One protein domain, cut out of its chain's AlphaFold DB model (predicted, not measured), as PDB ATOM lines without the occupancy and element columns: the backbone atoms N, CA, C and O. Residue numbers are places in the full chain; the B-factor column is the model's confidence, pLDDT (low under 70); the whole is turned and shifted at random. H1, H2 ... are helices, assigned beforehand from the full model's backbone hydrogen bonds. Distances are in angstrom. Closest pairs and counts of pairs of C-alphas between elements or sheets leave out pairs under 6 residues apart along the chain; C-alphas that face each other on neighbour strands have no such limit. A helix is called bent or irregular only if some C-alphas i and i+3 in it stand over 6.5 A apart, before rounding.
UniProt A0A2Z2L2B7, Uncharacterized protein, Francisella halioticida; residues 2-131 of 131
ATOM      1  N   TYR A   2      26.388  -1.697  36.370       83.75
ATOM      2  CA  TYR A   2      26.181  -2.944  35.606       83.75
ATOM      3  C   TYR A   2      25.009  -3.805  36.119       83.75
ATOM      4  O   TYR A   2      24.182  -4.265  35.341       83.75
ATOM      5  N   LEU A   3      24.878  -3.938  37.443       81.81
ATOM      6  CA  LEU A   3      23.778  -4.673  38.076       81.81
ATOM      7  C   LEU A   3      22.404  -4.026  37.803       81.81
ATOM      8  O   LEU A   3      21.429  -4.729  37.557       81.81
ATOM      9  N   ALA A   4      22.336  -2.693  37.734       81.56
ATOM     10  CA  ALA A   4      21.123  -1.982  37.332       81.56
ATOM     11  C   ALA A   4      20.770  -2.255  35.858       81.56
ATOM     12  O   ALA A   4      19.593  -2.396  35.538       81.56
ATOM     13  N   CYS A   5      21.768  -2.401  34.978       79.75
ATOM     14  CA  CYS A   5      21.556  -2.794  33.581       79.75
ATOM     15  C   CYS A   5      21.160  -4.276  33.412       79.75
ATOM     16  O   CYS A   5      20.543  -4.641  32.423       79.75
ATOM     17  N   LEU A   6      21.505  -5.159  34.354       79.81
ATOM     18  CA  LEU A   6      21.068  -6.560  34.303       79.81
ATOM     19  C   LEU A   6      19.628  -6.751  34.788       79.81
ATOM     20  O   LEU A   6      18.918  -7.614  34.280       79.81
ATOM     21  N   LEU A   7      19.204  -5.969  35.782       80.94
ATOM     22  CA  LEU A   7      17.890  -6.126  36.412       80.94
ATOM     23  C   LEU A   7      16.756  -5.378  35.697       80.94
ATOM     24  O   LEU A   7      15.594  -5.611  36.016       80.94
ATOM     25  N   ASN A   8      17.064  -4.475  34.761       80.50
ATOM     26  CA  ASN A   8      16.063  -3.671  34.058       80.50
ATOM     27  C   ASN A   8      16.049  -4.000  32.562       80.50
ATOM     28  O   ASN A   8      17.100  -4.093  31.938       80.50
ATOM     29  N   ALA A   9      14.859  -4.117  31.969       74.00
ATOM     30  CA  ALA A   9      14.720  -4.272  30.523       74.00
ATOM     31  C   ALA A   9      15.097  -2.967  29.784       74.00
ATOM     32  O   ALA A   9      14.797  -1.883  30.292       74.00
ATOM     33  N   PRO A  10      15.664  -3.035  28.563       66.06
ATOM     34  CA  PRO A  10      16.117  -1.859  27.802       66.06
ATOM     35  C   PRO A  10      14.981  -0.900  27.403       66.06
ATOM     36  O   PRO A  10      15.228   0.254  27.060       66.06
ATOM     37  N   THR A  11      13.729  -1.361  27.449       63.44
ATOM     38  CA  THR A  11      12.523  -0.567  27.152       63.44
ATOM     39  C   THR A  11      11.917   0.082  28.406       63.44
ATOM     40  O   THR A  11      11.074   0.972  28.301       63.44
ATOM     41  N   SER A  12      12.327  -0.341  29.605       70.56
ATOM     42  CA  SER A  12      11.780   0.140  30.876       70.56
ATOM     43  C   SER A  12      12.628   1.273  31.455       70.56
ATOM     44  O   SER A  12      13.855   1.260  31.379       70.56
ATOM     45  N   LYS A  13      11.977   2.265  32.075       70.81
ATOM     46  CA  LYS A  13      12.681   3.358  32.759       70.81
ATOM     47  C   LYS A  13      13.455   2.804  33.956       70.81
ATOM     48  O   LYS A  13      12.858   2.196  34.841       70.81
ATOM     49  N   VAL A  14      14.761   3.052  34.001       78.31
ATOM     50  CA  VAL A  14      15.598   2.712  35.158       78.31
ATOM     51  C   VAL A  14      15.285   3.678  36.301       78.31
ATOM     52  O   VAL A  14      15.187   4.889  36.104       78.31
ATOM     53  N   SER A  15      15.103   3.138  37.506       82.56
ATOM     54  CA  SER A  15      14.847   3.939  38.704       82.56
ATOM     55  C   SER A  15      16.073   4.772  39.088       82.56
ATOM     56  O   SER A  15      17.172   4.232  39.227       82.56
ATOM     57  N   ILE A  16      15.864   6.065  39.356       85.25
ATOM     58  CA  ILE A  16      16.903   7.000  39.830       85.25
ATOM     59  C   ILE A  16      17.568   6.527  41.133       85.25
ATOM     60  O   ILE A  16      18.716   6.860  41.412       85.25
ATOM     61  N   TRP A  17      16.878   5.701  41.923       86.62
ATOM     62  CA  TRP A  17      17.397   5.171  43.182       86.62
ATOM     63  C   TRP A  17      18.653   4.312  43.004       86.62
ATOM     64  O   TRP A  17      19.519   4.328  43.877       86.62
ATOM     65  N   TRP A  18      18.792   3.612  41.872       87.12
ATOM     66  CA  TRP A  18      20.014   2.862  41.559       87.12
ATOM     67  C   TRP A  18      21.221   3.782  41.361       87.12
ATOM     68  O   TRP A  18      22.321   3.448  41.807       87.12
ATOM     69  N   GLU A  19      21.003   4.941  40.742       87.00
ATOM     70  CA  GLU A  19      22.045   5.940  40.506       87.00
ATOM     71  C   GLU A  19      22.495   6.590  41.815       87.00
ATOM     72  O   GLU A  19      23.690   6.636  42.115       87.00
ATOM     73  N   VAL A  20      21.532   7.009  42.643       90.50
ATOM     74  CA  VAL A  20      21.801   7.597  43.963       90.50
ATOM     75  C   VAL A  20      22.586   6.623  44.836       90.50
ATOM     76  O   VAL A  20      23.596   6.989  45.429       90.50
ATOM     77  N   LEU A  21      22.169   5.359  44.891       90.81
ATOM     78  CA  LEU A  21      22.863   4.358  45.693       90.81
ATOM     79  C   LEU A  21      24.302   4.147  45.202       90.81
ATOM     80  O   LEU A  21      25.238   4.193  45.996       90.81
ATOM     81  N   ALA A  22      24.511   3.960  43.901       90.00
ATOM     82  CA  ALA A  22      25.840   3.662  43.378       90.00
ATOM     83  C   ALA A  22      26.811   4.859  43.443       90.00
ATOM     84  O   ALA A  22      27.963   4.677  43.839       90.00
ATOM     85  N   ILE A  23      26.374   6.071  43.089       89.56
ATOM     86  CA  ILE A  23      27.252   7.253  43.061       89.56
ATOM     87  C   ILE A  23      27.334   7.902  44.444       89.56
ATOM     88  O   ILE A  23      28.421   8.117  44.978       89.56
ATOM     89  N   THR A  24      26.191   8.222  45.050       89.00
ATOM     90  CA  THR A  24      26.178   9.009  46.287       89.00
ATOM     91  C   THR A  24      26.640   8.195  47.485       89.00
ATOM     92  O   THR A  24      27.364   8.727  48.318       89.00
ATOM     93  N   ILE A  25      26.252   6.922  47.589       91.44
ATOM     94  CA  ILE A  25      26.606   6.108  48.761       91.44
ATOM     95  C   ILE A  25      27.952   5.424  48.537       91.44
ATOM     96  O   ILE A  25      28.894   5.667  49.286       91.44
ATOM     97  N   PHE A  26      28.070   4.588  47.502       91.69
ATOM     98  CA  PHE A  26      29.272   3.769  47.323       91.69
ATOM     99  C   PHE A  26      30.474   4.567  46.816       91.69
ATOM    100  O   PHE A  26      31.538   4.510  47.431       91.69
ATOM    101  N   PHE A  27      30.324   5.306  45.715       91.00
ATOM    102  CA  PHE A  27      31.453   6.011  45.104       91.00
ATOM    103  C   PHE A  27      31.972   7.150  45.992       91.00
ATOM    104  O   PHE A  27      33.160   7.184  46.295       91.00
ATOM    105  N   SER A  28      31.088   8.015  46.501       93.38
ATOM    106  CA  SER A  28      31.486   9.099  47.414       93.38
ATOM    107  C   SER A  28      32.142   8.577  48.698       93.38
ATOM    108  O   SER A  28      33.172   9.094  49.126       93.38
ATOM    109  N   SER A  29      31.601   7.506  49.297       93.19
ATOM    110  CA  SER A  29      32.235   6.887  50.465       93.19
ATOM    111  C   SER A  29      33.642   6.399  50.121       93.19
ATOM    112  O   SER A  29      34.591   6.758  50.812       93.19
ATOM    113  N   ALA A  30      33.810   5.664  49.019       90.75
ATOM    114  CA  ALA A  30      35.123   5.195  48.587       90.75
ATOM    115  C   ALA A  30      36.117   6.348  48.358       90.75
ATOM    116  O   ALA A  30      37.262   6.258  48.808       90.75
ATOM    117  N   GLU A  31      35.691   7.445  47.726       90.31
ATOM    118  CA  GLU A  31      36.545   8.620  47.521       90.31
ATOM    119  C   GLU A  31      36.966   9.278  48.839       90.31
ATOM    120  O   GLU A  31      38.139   9.620  49.002       90.31
ATOM    121  N   LEU A  32      36.055   9.398  49.809       91.62
ATOM    122  CA  LEU A  32      36.376   9.936  51.133       91.62
ATOM    123  C   LEU A  32      37.422   9.076  51.855       91.62
ATOM    124  O   LEU A  32      38.384   9.618  52.405       91.62
ATOM    125  N   LEU A  33      37.276   7.745  51.821       90.44
ATOM    126  CA  LEU A  33      38.243   6.830  52.433       90.44
ATOM    127  C   LEU A  33      39.617   6.908  51.752       90.44
ATOM    128  O   LEU A  33      40.638   7.001  52.436       90.44
ATOM    129  N   ILE A  34      39.657   6.886  50.418       88.19
ATOM    130  CA  ILE A  34      40.910   6.896  49.648       88.19
ATOM    131  C   ILE A  34      41.634   8.237  49.793       88.19
ATOM    132  O   ILE A  34      42.852   8.258  49.970       88.19
ATOM    133  N   SER A  35      40.901   9.350  49.768       87.62
ATOM    134  CA  SER A  35      41.470  10.690  49.928       87.62
ATOM    135  C   SER A  35      42.115  10.869  51.307       87.62
ATOM    136  O   SER A  35      43.264  11.314  51.408       87.62
ATOM    137  N   ALA A  36      41.426  10.433  52.370       84.81
ATOM    138  CA  ALA A  36      41.951  10.488  53.731       84.81
ATOM    139  C   ALA A  36      43.169   9.567  53.924       84.81
ATOM    140  O   ALA A  36      44.174   9.978  54.510       84.81
ATOM    141  N   LEU A  37      43.108   8.336  53.408       87.38
ATOM    142  CA  LEU A  37      44.187   7.353  53.526       87.38
ATOM    143  C   LEU A  37      45.441   7.776  52.747       87.38
ATOM    144  O   LEU A  37      46.547   7.690  53.278       87.38
ATOM    145  N   GLY A  38      45.280   8.275  51.521       83.19
ATOM    146  CA  GLY A  38      46.393   8.661  50.655       83.19
ATOM    147  C   GLY A  38      47.265   9.766  51.249       83.19
ATOM    148  O   GLY A  38      48.479   9.600  51.379       83.19
ATOM    149  N   LEU A  39      46.654  10.870  51.686       84.88
ATOM    150  CA  LEU A  39      47.394  11.989  52.278       84.88
ATOM    151  C   LEU A  39      48.011  11.624  53.637       84.88
ATOM    152  O   LEU A  39      49.154  11.998  53.914       84.88
ATOM    153  N   ALA A  40      47.295  10.856  54.465       85.88
ATOM    154  CA  ALA A  40      47.796  10.423  55.768       85.88
ATOM    155  C   ALA A  40      49.023   9.505  55.647       85.88
ATOM    156  O   ALA A  40      49.967   9.631  56.431       85.88
ATOM    157  N   LEU A  41      49.040   8.601  54.663       84.50
ATOM    158  CA  LEU A  41      50.176   7.710  54.424       84.50
ATOM    159  C   LEU A  41      51.399   8.459  53.895       84.50
ATOM    160  O   LEU A  41      52.504   8.222  54.385       84.50
ATOM    161  N   MET A  42      51.217   9.404  52.968       84.75
ATOM    162  CA  MET A  42      52.326  10.218  52.452       84.75
ATOM    163  C   MET A  42      52.990  11.048  53.556       84.75
ATOM    164  O   MET A  42      54.211  11.187  53.568       84.75
ATOM    165  N   ALA A  43      52.213  11.554  54.517       83.31
ATOM    166  CA  ALA A  43      52.749  12.289  55.662       83.31
ATOM    167  C   ALA A  43      53.489  11.396  56.676       83.31
ATOM    168  O   ALA A  43      54.421  11.862  57.329       83.31
ATOM    169  N   LYS A  44      53.084  10.126  56.830       83.88
ATOM    170  CA  LYS A  44      53.674   9.198  57.811       83.88
ATOM    171  C   LYS A  44      54.922   8.471  57.307       83.88
ATOM    172  O   LYS A  44      55.823   8.223  58.097       83.88
ATOM    173  N   LEU A  45      54.961   8.104  56.027       84.38
ATOM    174  CA  LEU A  45      56.020   7.255  55.463       84.38
ATOM    175  C   LEU A  45      57.210   8.049  54.904       84.38
ATOM    176  O   LEU A  45      58.288   7.486  54.731       84.38
ATOM    177  N   LEU A  46      57.040   9.341  54.604       85.19
ATOM    178  CA  LEU A  46      58.077  10.149  53.958       85.19
ATOM    179  C   LEU A  46      58.845  11.036  54.956       85.19
ATOM    180  O   LEU A  46      58.244  11.638  55.849       85.19
ATOM    181  N   PRO A  47      60.169  11.211  54.786       83.69
ATOM    182  CA  PRO A  47      60.946  12.138  55.596       83.69
ATOM    183  C   PRO A  47      60.570  13.600  55.301       83.69
ATOM    184  O   PRO A  47      60.293  13.976  54.158       83.69
ATOM    185  N   LYS A  48      60.646  14.462  56.329       85.25
ATOM    186  CA  LYS A  48      60.181  15.869  56.302       85.25
ATOM    187  C   LYS A  48      60.692  16.692  55.109       85.25
ATOM    188  O   LYS A  48      59.990  17.583  54.645       85.25
ATOM    189  N   ARG A  49      61.886  16.384  54.585       89.88
ATOM    190  CA  ARG A  49      62.498  17.097  53.449       89.88
ATOM    191  C   ARG A  49      61.796  16.850  52.108       89.88
ATOM    192  O   ARG A  49      61.835  17.723  51.253       89.88
ATOM    193  N   ILE A  50      61.177  15.682  51.908       91.06
ATOM    194  CA  ILE A  50      60.531  15.302  50.633       91.06
ATOM    195  C   ILE A  50      59.011  15.156  50.751       91.06
ATOM    196  O   ILE A  50      58.348  14.801  49.781       91.06
ATOM    197  N   MET A  51      58.446  15.456  51.922       87.94
ATOM    198  CA  MET A  51      57.010  15.349  52.180       87.94
ATOM    199  C   MET A  51      56.181  16.182  51.188       87.94
ATOM    200  O   MET A  51      55.194  15.686  50.650       87.94
ATOM    201  N   GLY A  52      56.623  17.407  50.871       87.44
ATOM    202  CA  GLY A  52      55.960  18.259  49.876       87.44
ATOM    203  C   GLY A  52      55.995  17.681  48.457       87.44
ATOM    204  O   GLY A  52      55.009  17.776  47.731       87.44
ATOM    205  N   PHE A  53      57.092  17.012  48.082       88.75
ATOM    206  CA  PHE A  53      57.187  16.315  46.797       88.75
ATOM    207  C   PHE A  53      56.218  15.127  46.741       88.75
ATOM    208  O   PHE A  53      55.452  15.018  45.790       88.75
ATOM    209  N   GLY A  54      56.170  14.296  47.789       88.25
ATOM    210  CA  GLY A  54      55.260  13.147  47.850       88.25
ATOM    211  C   GLY A  54      53.777  13.527  47.830       88.25
ATOM    212  O   GLY A  54      52.993  12.905  47.116       88.25
ATOM    213  N   MET A  55      53.394  14.593  48.541       87.81
ATOM    214  CA  MET A  55      52.034  15.143  48.463       87.81
ATOM    215  C   MET A  55      51.706  15.641  47.046       87.81
ATOM    216  O   MET A  55      50.617  15.375  46.539       87.81
ATOM    217  N   GLY A  56      52.652  16.307  46.373       89.69
ATOM    218  CA  GLY A  56      52.498  16.722  44.976       89.69
ATOM    219  C   GLY A  56      52.311  15.540  44.019       89.69
ATOM    220  O   GLY A  56      51.407  15.558  43.184       89.69
ATOM    221  N   THR A  57      53.106  14.476  44.168       90.69
ATOM    222  CA  THR A  57      52.988  13.253  43.355       90.69
ATOM    223  C   THR A  57      51.626  12.577  43.520       90.69
ATOM    224  O   THR A  57      51.053  12.115  42.529       90.69
ATOM    225  N   TRP A  58      51.071  12.559  44.737       89.19
ATOM    226  CA  TRP A  58      49.724  12.038  44.989       89.19
ATOM    227  C   TRP A  58      48.663  12.795  44.176       89.19
ATOM    228  O   TRP A  58      47.904  12.178  43.429       89.19
ATOM    229  N   PHE A  59      48.659  14.131  44.230       90.12
ATOM    230  CA  PHE A  59      47.698  14.939  43.469       90.12
ATOM    231  C   PHE A  59      47.869  14.823  41.951       90.12
ATOM    232  O   PHE A  59      46.872  14.751  41.232       90.12
ATOM    233  N   ILE A  60      49.110  14.761  41.453       93.88
ATOM    234  CA  ILE A  60      49.384  14.560  40.021       93.88
ATOM    235  C   ILE A  60      48.820  13.214  39.555       93.88
ATOM    236  O   ILE A  60      48.166  13.145  38.515       93.88
ATOM    237  N   THR A  61      49.018  12.155  40.342       91.81
ATOM    238  CA  THR A  61      48.498  10.819  40.024       91.81
ATOM    239  C   THR A  61      46.968  10.824  39.958       91.81
ATOM    240  O   THR A  61      46.397  10.309  38.996       91.81
ATOM    241  N   SER A  62      46.294  11.483  40.907       91.62
ATOM    242  CA  SER A  62      44.833  11.641  40.886       91.62
ATOM    243  C   SER A  62      44.341  12.415  39.658       91.62
ATOM    244  O   SER A  62      43.375  12.005  39.015       91.62
ATOM    245  N   ALA A  63      45.025  13.498  39.274       93.31
ATOM    246  CA  ALA A  63      44.677  14.275  38.084       93.31
ATOM    247  C   ALA A  63      44.804  13.451  36.789       93.31
ATOM    248  O   ALA A  63      43.942  13.530  35.909       93.31
ATOM    249  N   ILE A  64      45.847  12.621  36.686       95.75
ATOM    250  CA  ILE A  64      46.027  11.687  35.568       95.75
ATOM    251  C   ILE A  64      44.897  10.648  35.554       95.75
ATOM    252  O   ILE A  64      44.329  10.387  34.494       95.75
ATOM    253  N   GLY A  65      44.512  10.111  36.716       92.06
ATOM    254  CA  GLY A  65      43.381   9.186  36.840       92.06
ATOM    255  C   GLY A  65      42.071   9.770  36.298       92.06
ATOM    256  O   GLY A  65      41.395   9.133  35.491       92.06
ATOM    257  N   ILE A  66      41.757  11.021  36.652       92.69
ATOM    258  CA  ILE A  66      40.561  11.728  36.159       92.69
ATOM    259  C   ILE A  66      40.620  11.934  34.634       92.69
ATOM    260  O   ILE A  66      39.620  11.735  33.934       92.69
ATOM    261  N   LYS A  67      41.790  12.297  34.083       94.56
ATOM    262  CA  LYS A  67      41.983  12.430  32.627       94.56
ATOM    263  C   LYS A  67      41.750  11.108  31.897       94.56
ATOM    264  O   LYS A  67      41.045  11.102  30.891       94.56
ATOM    265  N   LEU A  68      42.298  10.005  32.404       93.50
ATOM    266  CA  LEU A  68      42.097   8.675  31.822       93.50
ATOM    267  C   LEU A  68      40.620   8.269  31.847       93.50
ATOM    268  O   LEU A  68      40.097   7.827  30.826       93.50
ATOM    269  N   GLY A  69      39.925   8.500  32.966       90.31
ATOM    270  CA  GLY A  69      38.482   8.261  33.067       90.31
ATOM    271  C   GLY A  69      37.680   9.056  32.033       90.31
ATOM    272  O   GLY A  69      36.790   8.512  31.381       90.31
ATOM    273  N   THR A  70      38.052  10.321  31.814       90.69
ATOM    274  CA  THR A  70      37.412  11.183  30.807       90.69
ATOM    275  C   THR A  70      37.609  10.643  29.390       90.69
ATOM    276  O   THR A  70      36.651  10.571  28.629       90.69
ATOM    277  N   ILE A  71      38.828  10.220  29.043       91.56
ATOM    278  CA  ILE A  71      39.144   9.659  27.721       91.56
ATOM    279  C   ILE A  71      38.290   8.413  27.444       91.56
ATOM    280  O   ILE A  71      37.684   8.307  26.380       91.56
ATOM    281  N   ILE A  72      38.186   7.501  28.416       88.75
ATOM    282  CA  ILE A  72      37.363   6.287  28.304       88.75
ATOM    283  C   ILE A  72      35.884   6.650  28.096       88.75
ATOM    284  O   ILE A  72      35.222   6.066  27.238       88.75
ATOM    285  N   ALA A  73      35.374   7.643  28.830       87.12
ATOM    286  CA  ALA A  73      33.999   8.111  28.675       87.12
ATOM    287  C   ALA A  73      33.740   8.722  27.285       87.12
ATOM    288  O   ALA A  73      32.702   8.449  26.683       87.12
ATOM    289  N   THR A  74      34.685   9.505  26.748       86.75
ATOM    290  CA  THR A  74      34.576  10.101  25.405       86.75
ATOM    291  C   THR A  74      34.561   9.051  24.296       86.75
ATOM    292  O   THR A  74      33.822   9.207  23.323       86.75
ATOM    293  N   TYR A  75      35.334   7.970  24.428       84.88
ATOM    294  CA  TYR A  75      35.313   6.887  23.440       84.88
ATOM    295  C   TYR A  75      33.931   6.238  23.324       84.88
ATOM    296  O   TYR A  75      33.464   6.008  22.214       84.88
ATOM    297  N   VAL A  76      33.242   6.017  24.446       81.12
ATOM    298  CA  VAL A  76      31.922   5.367  24.438       81.12
ATOM    299  C   VAL A  76      30.792   6.326  24.066       81.12
ATOM    300  O   VAL A  76      29.847   5.925  23.391       81.12
ATOM    301  N   SER A  77      30.888   7.610  24.421       75.94
ATOM    302  CA  SER A  77      29.885   8.595  23.999       75.94
ATOM    303  C   SER A  77      29.958   8.936  22.505       75.94
ATOM    304  O   SER A  77      28.939   9.300  21.920       75.94
ATOM    305  N   SER A  78      31.122   8.774  21.864       69.75
ATOM    306  CA  SER A  78      31.308   9.062  20.430       69.75
ATOM    307  C   SER A  78      30.545   8.104  19.503       69.75
ATOM    308  O   SER A  78      30.270   8.447  18.353       69.75
ATOM    309  N   GLU A  79      30.169   6.919  19.988       62.84
ATOM    310  CA  GLU A  79      29.369   5.949  19.230       62.84
ATOM    311  C   GLU A  79      27.871   6.307  19.195       62.84
ATOM    312  O   GLU A  79      27.134   5.845  18.320       62.84
ATOM    313  N   VAL A  80      27.413   7.184  20.095       64.75
ATOM    314  CA  VAL A  80      26.012   7.604  20.191       64.75
ATOM    315  C   VAL A  80      25.744   8.737  19.192       64.75
ATOM    316  O   VAL A  80      25.914   9.922  19.478       64.75
ATOM    317  N   LYS A  81      25.307   8.381  17.978       59.50
ATOM    318  CA  LYS A  81      24.972   9.352  16.922       59.50
ATOM    319  C   LYS A  81      23.630  10.032  17.200       59.50
ATOM    320  O   LYS A  81      22.577   9.524  16.827       59.50
ATOM    321  N   TYR A  82      23.670  11.209  17.818       61.09
ATOM    322  CA  TYR A  82      22.492  12.063  17.972       61.09
ATOM    323  C   TYR A  82      22.068  12.664  16.627       61.09
ATOM    324  O   TYR A  82      22.751  13.526  16.071       61.09
ATOM    325  N   ASN A  83      20.926  12.220  16.099       60.09
ATOM    326  CA  ASN A  83      20.326  12.823  14.915       60.09
ATOM    327  C   ASN A  83      19.341  13.927  15.327       60.09
ATOM    328  O   ASN A  83      18.178  13.667  15.635       60.09
ATOM    329  N   SER A  84      19.816  15.175  15.279       62.72
ATOM    330  CA  SER A  84      19.056  16.388  15.623       62.72
ATOM    331  C   SER A  84      17.723  16.536  14.858       62.72
ATOM    332  O   SER A  84      16.815  17.218  15.323       62.72
ATOM    333  N   LYS A  85      17.551  15.860  13.710       59.81
ATOM    334  CA  LYS A  85      16.335  15.965  12.882       59.81
ATOM    335  C   LYS A  85      15.161  15.069  13.315       59.81
ATOM    336  O   LYS A  85      14.068  15.284  12.804       59.81
ATOM    337  N   ILE A  86      15.364  14.076  14.191       59.62
ATOM    338  CA  ILE A  86      14.355  13.028  14.490       59.62
ATOM    339  C   ILE A  86      13.899  13.040  15.969       59.62
ATOM    340  O   ILE A  86      12.867  12.472  16.306       59.62
ATOM    341  N   GLY A  87      14.594  13.758  16.860       60.84
ATOM    342  CA  GLY A  87      14.318  13.704  18.302       60.84
ATOM    343  C   GLY A  87      14.774  12.379  18.936       60.84
ATOM    344  O   GLY A  87      15.463  11.581  18.303       60.84
ATOM    345  N   PHE A  88      14.437  12.150  20.209       59.41
ATOM    346  CA  PHE A  88      14.781  10.908  20.916       59.41
ATOM    347  C   PHE A  88      13.894   9.751  20.438       59.41
ATOM    348  O   PHE A  88      12.803   9.543  20.965       59.41
ATOM    349  N   ASP A  89      14.361   8.993  19.448       64.19
ATOM    350  CA  ASP A  89      13.699   7.758  19.029       64.19
ATOM    351  C   ASP A  89      13.985   6.608  20.019       64.19
ATOM    352  O   ASP A  89      15.074   6.481  20.587       64.19
ATOM    353  N   THR A  90      13.003   5.728  20.199       64.56
ATOM    354  CA  THR A  90      13.086   4.502  21.010       64.56
ATOM    355  C   THR A  90      14.248   3.592  20.586       64.56
ATOM    356  O   THR A  90      14.904   2.996  21.439       64.56
ATOM    357  N   GLN A  91      14.582   3.568  19.291       65.88
ATOM    358  CA  GLN A  91      15.730   2.848  18.719       65.88
ATOM    359  C   GLN A  91      17.087   3.396  19.215       65.88
ATOM    360  O   GLN A  91      18.034   2.642  19.465       65.88
ATOM    361  N   MET A  92      17.188   4.715  19.412       65.75
ATOM    362  CA  MET A  92      18.411   5.376  19.881       65.75
ATOM    363  C   MET A  92      18.656   5.127  21.379       65.75
ATOM    364  O   MET A  92      19.794   4.933  21.809       65.75
ATOM    365  N   THR A  93      17.586   5.070  22.176       69.62
ATOM    366  CA  THR A  93      17.663   4.740  23.609       69.62
ATOM    367  C   THR A  93      18.158   3.310  23.824       69.62
ATOM    368  O   THR A  93      19.025   3.078  24.662       69.62
ATOM    369  N   ILE A  94      17.663   2.360  23.025       72.31
ATOM    370  CA  ILE A  94      18.048   0.945  23.122       72.31
ATOM    371  C   ILE A  94      19.507   0.735  22.689       72.31
ATOM    372  O   ILE A  94      20.251   0.035  23.370       72.31
ATOM    373  N   SER A  95      19.950   1.363  21.596       75.12
ATOM    374  CA  SER A  95      21.352   1.261  21.152       75.12
ATOM    375  C   SER A  95      22.329   1.864  22.167       75.12
ATOM    376  O   SER A  95      23.322   1.226  22.511       75.12
ATOM    377  N   SER A  96      22.003   3.031  22.728       76.94
ATOM    378  CA  SER A  96      22.818   3.666  23.775       76.94
ATOM    379  C   SER A  96      22.898   2.802  25.038       76.94
ATOM    380  O   SER A  96      23.957   2.696  25.657       76.94
ATOM    381  N   TYR A  97      21.792   2.149  25.409       80.88
ATOM    382  CA  TYR A  97      21.731   1.261  26.567       80.88
ATOM    383  C   TYR A  97      22.744   0.110  26.476       80.88
ATOM    384  O   TYR A  97      23.469  -0.141  27.439       80.88
ATOM    385  N   TYR A  98      22.851  -0.550  25.316       81.25
ATOM    386  CA  TYR A  98      23.800  -1.652  25.129       81.25
ATOM    387  C   TYR A  98      25.265  -1.197  25.205       81.25
ATOM    388  O   TYR A  98      26.078  -1.878  25.837       81.25
ATOM    389  N   SER A  99      25.607  -0.030  24.648       81.56
ATOM    390  CA  SER A  99      26.964   0.528  24.759       81.56
ATOM    391  C   SER A  99      27.345   0.824  26.216       81.56
ATOM    392  O   SER A  99      28.426   0.434  26.668       81.56
ATOM    393  N   TYR A 100      26.444   1.433  26.998       83.94
ATOM    394  CA  TYR A 100      26.685   1.676  28.427       83.94
ATOM    395  C   TYR A 100      26.762   0.381  29.239       83.94
ATOM    396  O   TYR A 100      27.616   0.259  30.120       83.94
ATOM    397  N   GLN A 101      25.921  -0.609  28.931       86.62
ATOM    398  CA  GLN A 101      25.960  -1.911  29.590       86.62
ATOM    399  C   GLN A 101      27.323  -2.589  29.410       86.62
ATOM    400  O   GLN A 101      27.883  -3.097  30.384       86.62
ATOM    401  N   HIS A 102      27.881  -2.562  28.195       85.94
ATOM    402  CA  HIS A 102      29.195  -3.134  27.913       85.94
ATOM    403  C   HIS A 102      30.328  -2.378  28.626       85.94
ATOM    404  O   HIS A 102      31.181  -3.007  29.258       85.94
ATOM    405  N   LEU A 103      30.305  -1.036  28.619       87.94
ATOM    406  CA  LEU A 103      31.269  -0.216  29.367       87.94
ATOM    407  C   LEU A 103      31.243  -0.568  30.857       87.94
ATOM    408  O   LEU A 103      32.288  -0.840  31.454       87.94
ATOM    409  N   PHE A 104      30.057  -0.595  31.470       89.19
ATOM    410  CA  PHE A 104      29.942  -0.885  32.897       89.19
ATOM    411  C   PHE A 104      30.376  -2.314  33.234       89.19
ATOM    412  O   PHE A 104      30.952  -2.523  34.303       89.19
ATOM    413  N   ALA A 105      30.153  -3.276  32.335       89.19
ATOM    414  CA  ALA A 105      30.640  -4.643  32.492       89.19
ATOM    415  C   ALA A 105      32.176  -4.693  32.518       89.19
ATOM    416  O   ALA A 105      32.761  -5.261  33.443       89.19
ATOM    417  N   MET A 106      32.829  -4.052  31.541       89.25
ATOM    418  CA  MET A 106      34.290  -4.020  31.441       89.25
ATOM    419  C   MET A 106      34.933  -3.343  32.655       89.25
ATOM    420  O   MET A 106      35.832  -3.918  33.273       89.25
ATOM    421  N   ILE A 107      34.447  -2.161  33.052       90.50
ATOM    422  CA  ILE A 107      34.994  -1.431  34.208       90.50
ATOM    423  C   ILE A 107      34.807  -2.238  35.497       90.50
ATOM    424  O   ILE A 107      35.740  -2.344  36.293       90.50
ATOM    425  N   SER A 108      33.633  -2.846  35.700       90.50
ATOM    426  CA  SER A 108      33.365  -3.671  36.885       90.50
ATOM    427  C   SER A 108      34.315  -4.865  36.973       90.50
ATOM    428  O   SER A 108      34.848  -5.144  38.045       90.50
ATOM    429  N   MET A 109      34.557  -5.559  35.861       91.19
ATOM    430  CA  MET A 109      35.428  -6.734  35.832       91.19
ATOM    431  C   MET A 109      36.882  -6.369  36.147       91.19
ATOM    432  O   MET A 109      37.500  -6.984  37.013       91.19
ATOM    433  N   ILE A 110      37.399  -5.316  35.508       93.25
ATOM    434  CA  ILE A 110      38.760  -4.818  35.748       93.25
ATOM    435  C   ILE A 110      38.918  -4.372  37.209       93.25
ATOM    436  O   ILE A 110      39.904  -4.713  37.861       93.25
ATOM    437  N   THR A 111      37.924  -3.664  37.752       90.88
ATOM    438  CA  THR A 111      37.961  -3.155  39.131       90.88
ATOM    439  C   THR A 111      37.966  -4.291  40.152       90.88
ATOM    440  O   THR A 111      38.712  -4.223  41.123       90.88
ATOM    441  N   ILE A 112      37.197  -5.362  39.925       93.62
ATOM    442  CA  ILE A 112      37.190  -6.549  40.796       93.62
ATOM    443  C   ILE A 112      38.562  -7.227  40.809       93.62
ATOM    444  O   ILE A 112      39.063  -7.576  41.878       93.62
ATOM    445  N   VAL A 113      39.196  -7.375  39.641       95.56
ATOM    446  CA  VAL A 113      40.541  -7.961  39.539       95.56
ATOM    447  C   VAL A 113      41.552  -7.111  40.311       95.56
ATOM    448  O   VAL A 113      42.282  -7.635  41.151       95.56
ATOM    449  N   ILE A 114      41.558  -5.792  40.097       93.94
ATOM    450  CA  ILE A 114      42.459  -4.869  40.803       93.94
ATOM    451  C   ILE A 114      42.191  -4.885  42.312       93.94
ATOM    452  O   ILE A 114      43.138  -4.933  43.093       93.94
ATOM    453  N   ALA A 115      40.926  -4.892  42.739       92.31
ATOM    454  CA  ALA A 115      40.553  -4.943  44.151       92.31
ATOM    455  C   ALA A 115      41.046  -6.230  44.825       92.31
ATOM    456  O   ALA A 115      41.563  -6.183  45.942       92.31
ATOM    457  N   PHE A 116      40.950  -7.369  44.137       94.44
ATOM    458  CA  PHE A 116      41.473  -8.639  44.629       94.44
ATOM    459  C   PHE A 116      42.997  -8.595  44.814       94.44
ATOM    460  O   PHE A 116      43.502  -8.948  45.882       94.44
ATOM    461  N   PHE A 117      43.734  -8.086  43.821       94.44
ATOM    462  CA  PHE A 117      45.183  -7.897  43.937       94.44
ATOM    463  C   PHE A 117      45.556  -6.914  45.054       94.44
ATOM    464  O   PHE A 117      46.445  -7.204  45.857       94.44
ATOM    465  N   ALA A 118      44.857  -5.782  45.158       90.62
ATOM    466  CA  ALA A 118      45.082  -4.782  46.196       90.62
ATOM    467  C   ALA A 118      44.830  -5.344  47.603       90.62
ATOM    468  O   ALA A 118      45.592  -5.049  48.521       90.62
ATOM    469  N   PHE A 119      43.821  -6.201  47.779       91.75
ATOM    470  CA  PHE A 119      43.544  -6.867  49.053       91.75
ATOM    471  C   PHE A 119      44.677  -7.815  49.477       91.75
ATOM    472  O   PHE A 119      45.085  -7.819  50.642       91.75
ATOM    473  N   ILE A 120      45.233  -8.583  48.532       91.75
ATOM    474  CA  ILE A 120      46.377  -9.474  48.788       91.75
ATOM    475  C   ILE A 120      47.617  -8.661  49.175       91.75
ATOM    476  O   ILE A 120      48.280  -8.966  50.170       91.75
ATOM    477  N   ILE A 121      47.914  -7.603  48.415       91.44
ATOM    478  CA  ILE A 121      49.052  -6.716  48.683       91.44
ATOM    479  C   ILE A 121      48.869  -6.007  50.025       91.44
ATOM    480  O   ILE A 121      49.817  -5.936  50.798       91.44
ATOM    481  N   GLY A 122      47.657  -5.544  50.339       85.94
ATOM    482  CA  GLY A 122      47.342  -4.861  51.592       85.94
ATOM    483  C   GLY A 122      47.621  -5.725  52.820       85.94
ATOM    484  O   GLY A 122      48.246  -5.256  53.769       85.94
ATOM    485  N   LYS A 123      47.247  -7.013  52.781       86.62
ATOM    486  CA  LYS A 123      47.597  -7.967  53.846       86.62
ATOM    487  C   LYS A 123      49.106  -8.093  54.032       86.62
ATOM    488  O   LYS A 123      49.590  -8.051  55.160       86.62
ATOM    489  N   LYS A 124      49.847  -8.227  52.929       82.75
ATOM    490  CA  LYS A 124      51.306  -8.374  52.968       82.75
ATOM    491  C   LYS A 124      52.005  -7.089  53.427       82.75
ATOM    492  O   LYS A 124      52.950  -7.160  54.200       82.75
ATOM    493  N   LEU A 125      51.522  -5.924  52.999       82.19
ATOM    494  CA  LEU A 125      52.085  -4.623  53.356       82.19
ATOM    495  C   LEU A 125      51.898  -4.309  54.842       82.19
ATOM    496  O   LEU A 125      52.831  -3.835  55.479       82.19
ATOM    497  N   ASN A 126      50.728  -4.610  55.409       82.31
ATOM    498  CA  ASN A 126      50.487  -4.386  56.834       82.31
ATOM    499  C   ASN A 126      51.398  -5.260  57.713       82.31
ATOM    500  O   ASN A 126      51.872  -4.801  58.744       82.31
ATOM    501  N   SER A 127      51.700  -6.485  57.267       76.75
ATOM    502  CA  SER A 127      52.673  -7.354  57.940       76.75
ATOM    503  C   SER A 127      54.078  -6.745  57.963       76.75
ATOM    504  O   SER A 127      54.749  -6.843  58.976       76.75
ATOM    505  N   LEU A 128      54.506  -6.100  56.874       77.06
ATOM    506  CA  LEU A 128      55.847  -5.511  56.754       77.06
ATOM    507  C   LEU A 128      56.015  -4.185  57.504       77.06
ATOM    508  O   LEU A 128      57.136  -3.767  57.740       77.06
ATOM    509  N   ILE A 129      54.921  -3.488  57.821       71.69
ATOM    510  CA  ILE A 129      54.971  -2.243  58.607       71.69
ATOM    511  C   ILE A 129      54.994  -2.551  60.115       71.69
ATOM    512  O   ILE A 129      55.366  -1.691  60.910       71.69
ATOM    513  N   GLN A 130      54.558  -3.750  60.516       65.38
ATOM    514  CA  GLN A 130      54.557  -4.188  61.915       65.38
ATOM    515  C   GLN A 130      55.864  -4.878  62.346       65.38
ATOM    516  O   GLN A 130      56.048  -5.066  63.548       65.38
ATOM    517  N   GLU A 131      56.743  -5.226  61.401       46.22
ATOM    518  CA  GLU A 131      58.138  -5.648  61.637       46.22
ATOM    519  C   GLU A 131      59.087  -4.441  61.660       46.22
ATOM    520  O   GLU A 131      59.998  -4.435  62.520       46.22
TER     521      GLU A 131
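This is residues 2 to 131 of the 131 residues of an uncharacterized protein of Francisella halioticida (UniProt A0A2Z2L2B7). Three long helices, H2, H3 and H4, run back and forth along one axis as a loose, open zigzag, with few contacts between them. The short H1 sits by the first part of H2 and packs on residues 101 to 108 of H4, while residues 84 to 89 of the link from H3 to H4 stick out. The printed part has 130 residues with four named helices, in the order H1, H2, H3, H4, and no named strand; its class is all helix. The whole is loose, with a radius of gyration of the C-alphas of 20.1 A, and a rod spanning 63 by 28 by 22 A.

H1, residues 2 to 7, is close to but not clearly touching H2, residues 16 to 45; their closest C-alphas, those of Ala 4 and Trp 18, are 6.5 A apart. H2 touches H3, residues 51 to 77, with its residues 38 to 43 alone, the closest C-alphas being those of Met 42 and Gly 54, 6.2 A apart. These two form a helical hairpin, running opposite ways at a shallow tilt of 26 degrees. H3 only just touches H4, residues 90 to 129, with 3 pairs of C-alphas within 8 A, using residue 76 alone; the closest C-alphas are those of Val 76 and Ser 99, 6.9 A apart. They too form a helical hairpin, running opposite ways at a shallow tilt of 25 degrees. H1 touches H4, the closest C-alphas being those of Tyr 2 and Phe 104, 5.1 A apart, and they run opposite ways at a steep tilt of 53 degrees. The helix packing is only just mostly aligned, with 2 of these 3 touching pairs at a shallow tilt. H1 and H3 are apart, and so are H2 and H4. In H1, H3 and H4 every O i to N i+4 pair is within hydrogen-bond range; in H2, 24 of 26 are.

H1 begins at C-alpha 2 at (26.181, -2.944, 35.606). H2 measures 42.1 A from first to last C-alpha; it is neither bent nor irregular, but only just: C-alphas 24 and 27 are 6.2 A apart. H3 measures 39.7 A and begins at C-alpha 51 at (57.010, 15.349, 52.180). H4, the longest with 40 residues, measures 56.7 A and ends at C-alpha 129 at (54.971, -2.243, 58.607).

The two C-alphas farthest apart, those of Lys 85 and Glu 131, are 67.8 A apart. The printed part has no cut. The link from H1 to H2 is short, that from H2 to H3 tight, and that from H3 to H4, with 12 residues, long. Residues 110 to 131, of which 110 to 129 belong to H4, stand free. The mean pLDDT of the printed part is 83.1, and residues 10 to 11, 78 to 93 and 130 to 131 are under 70.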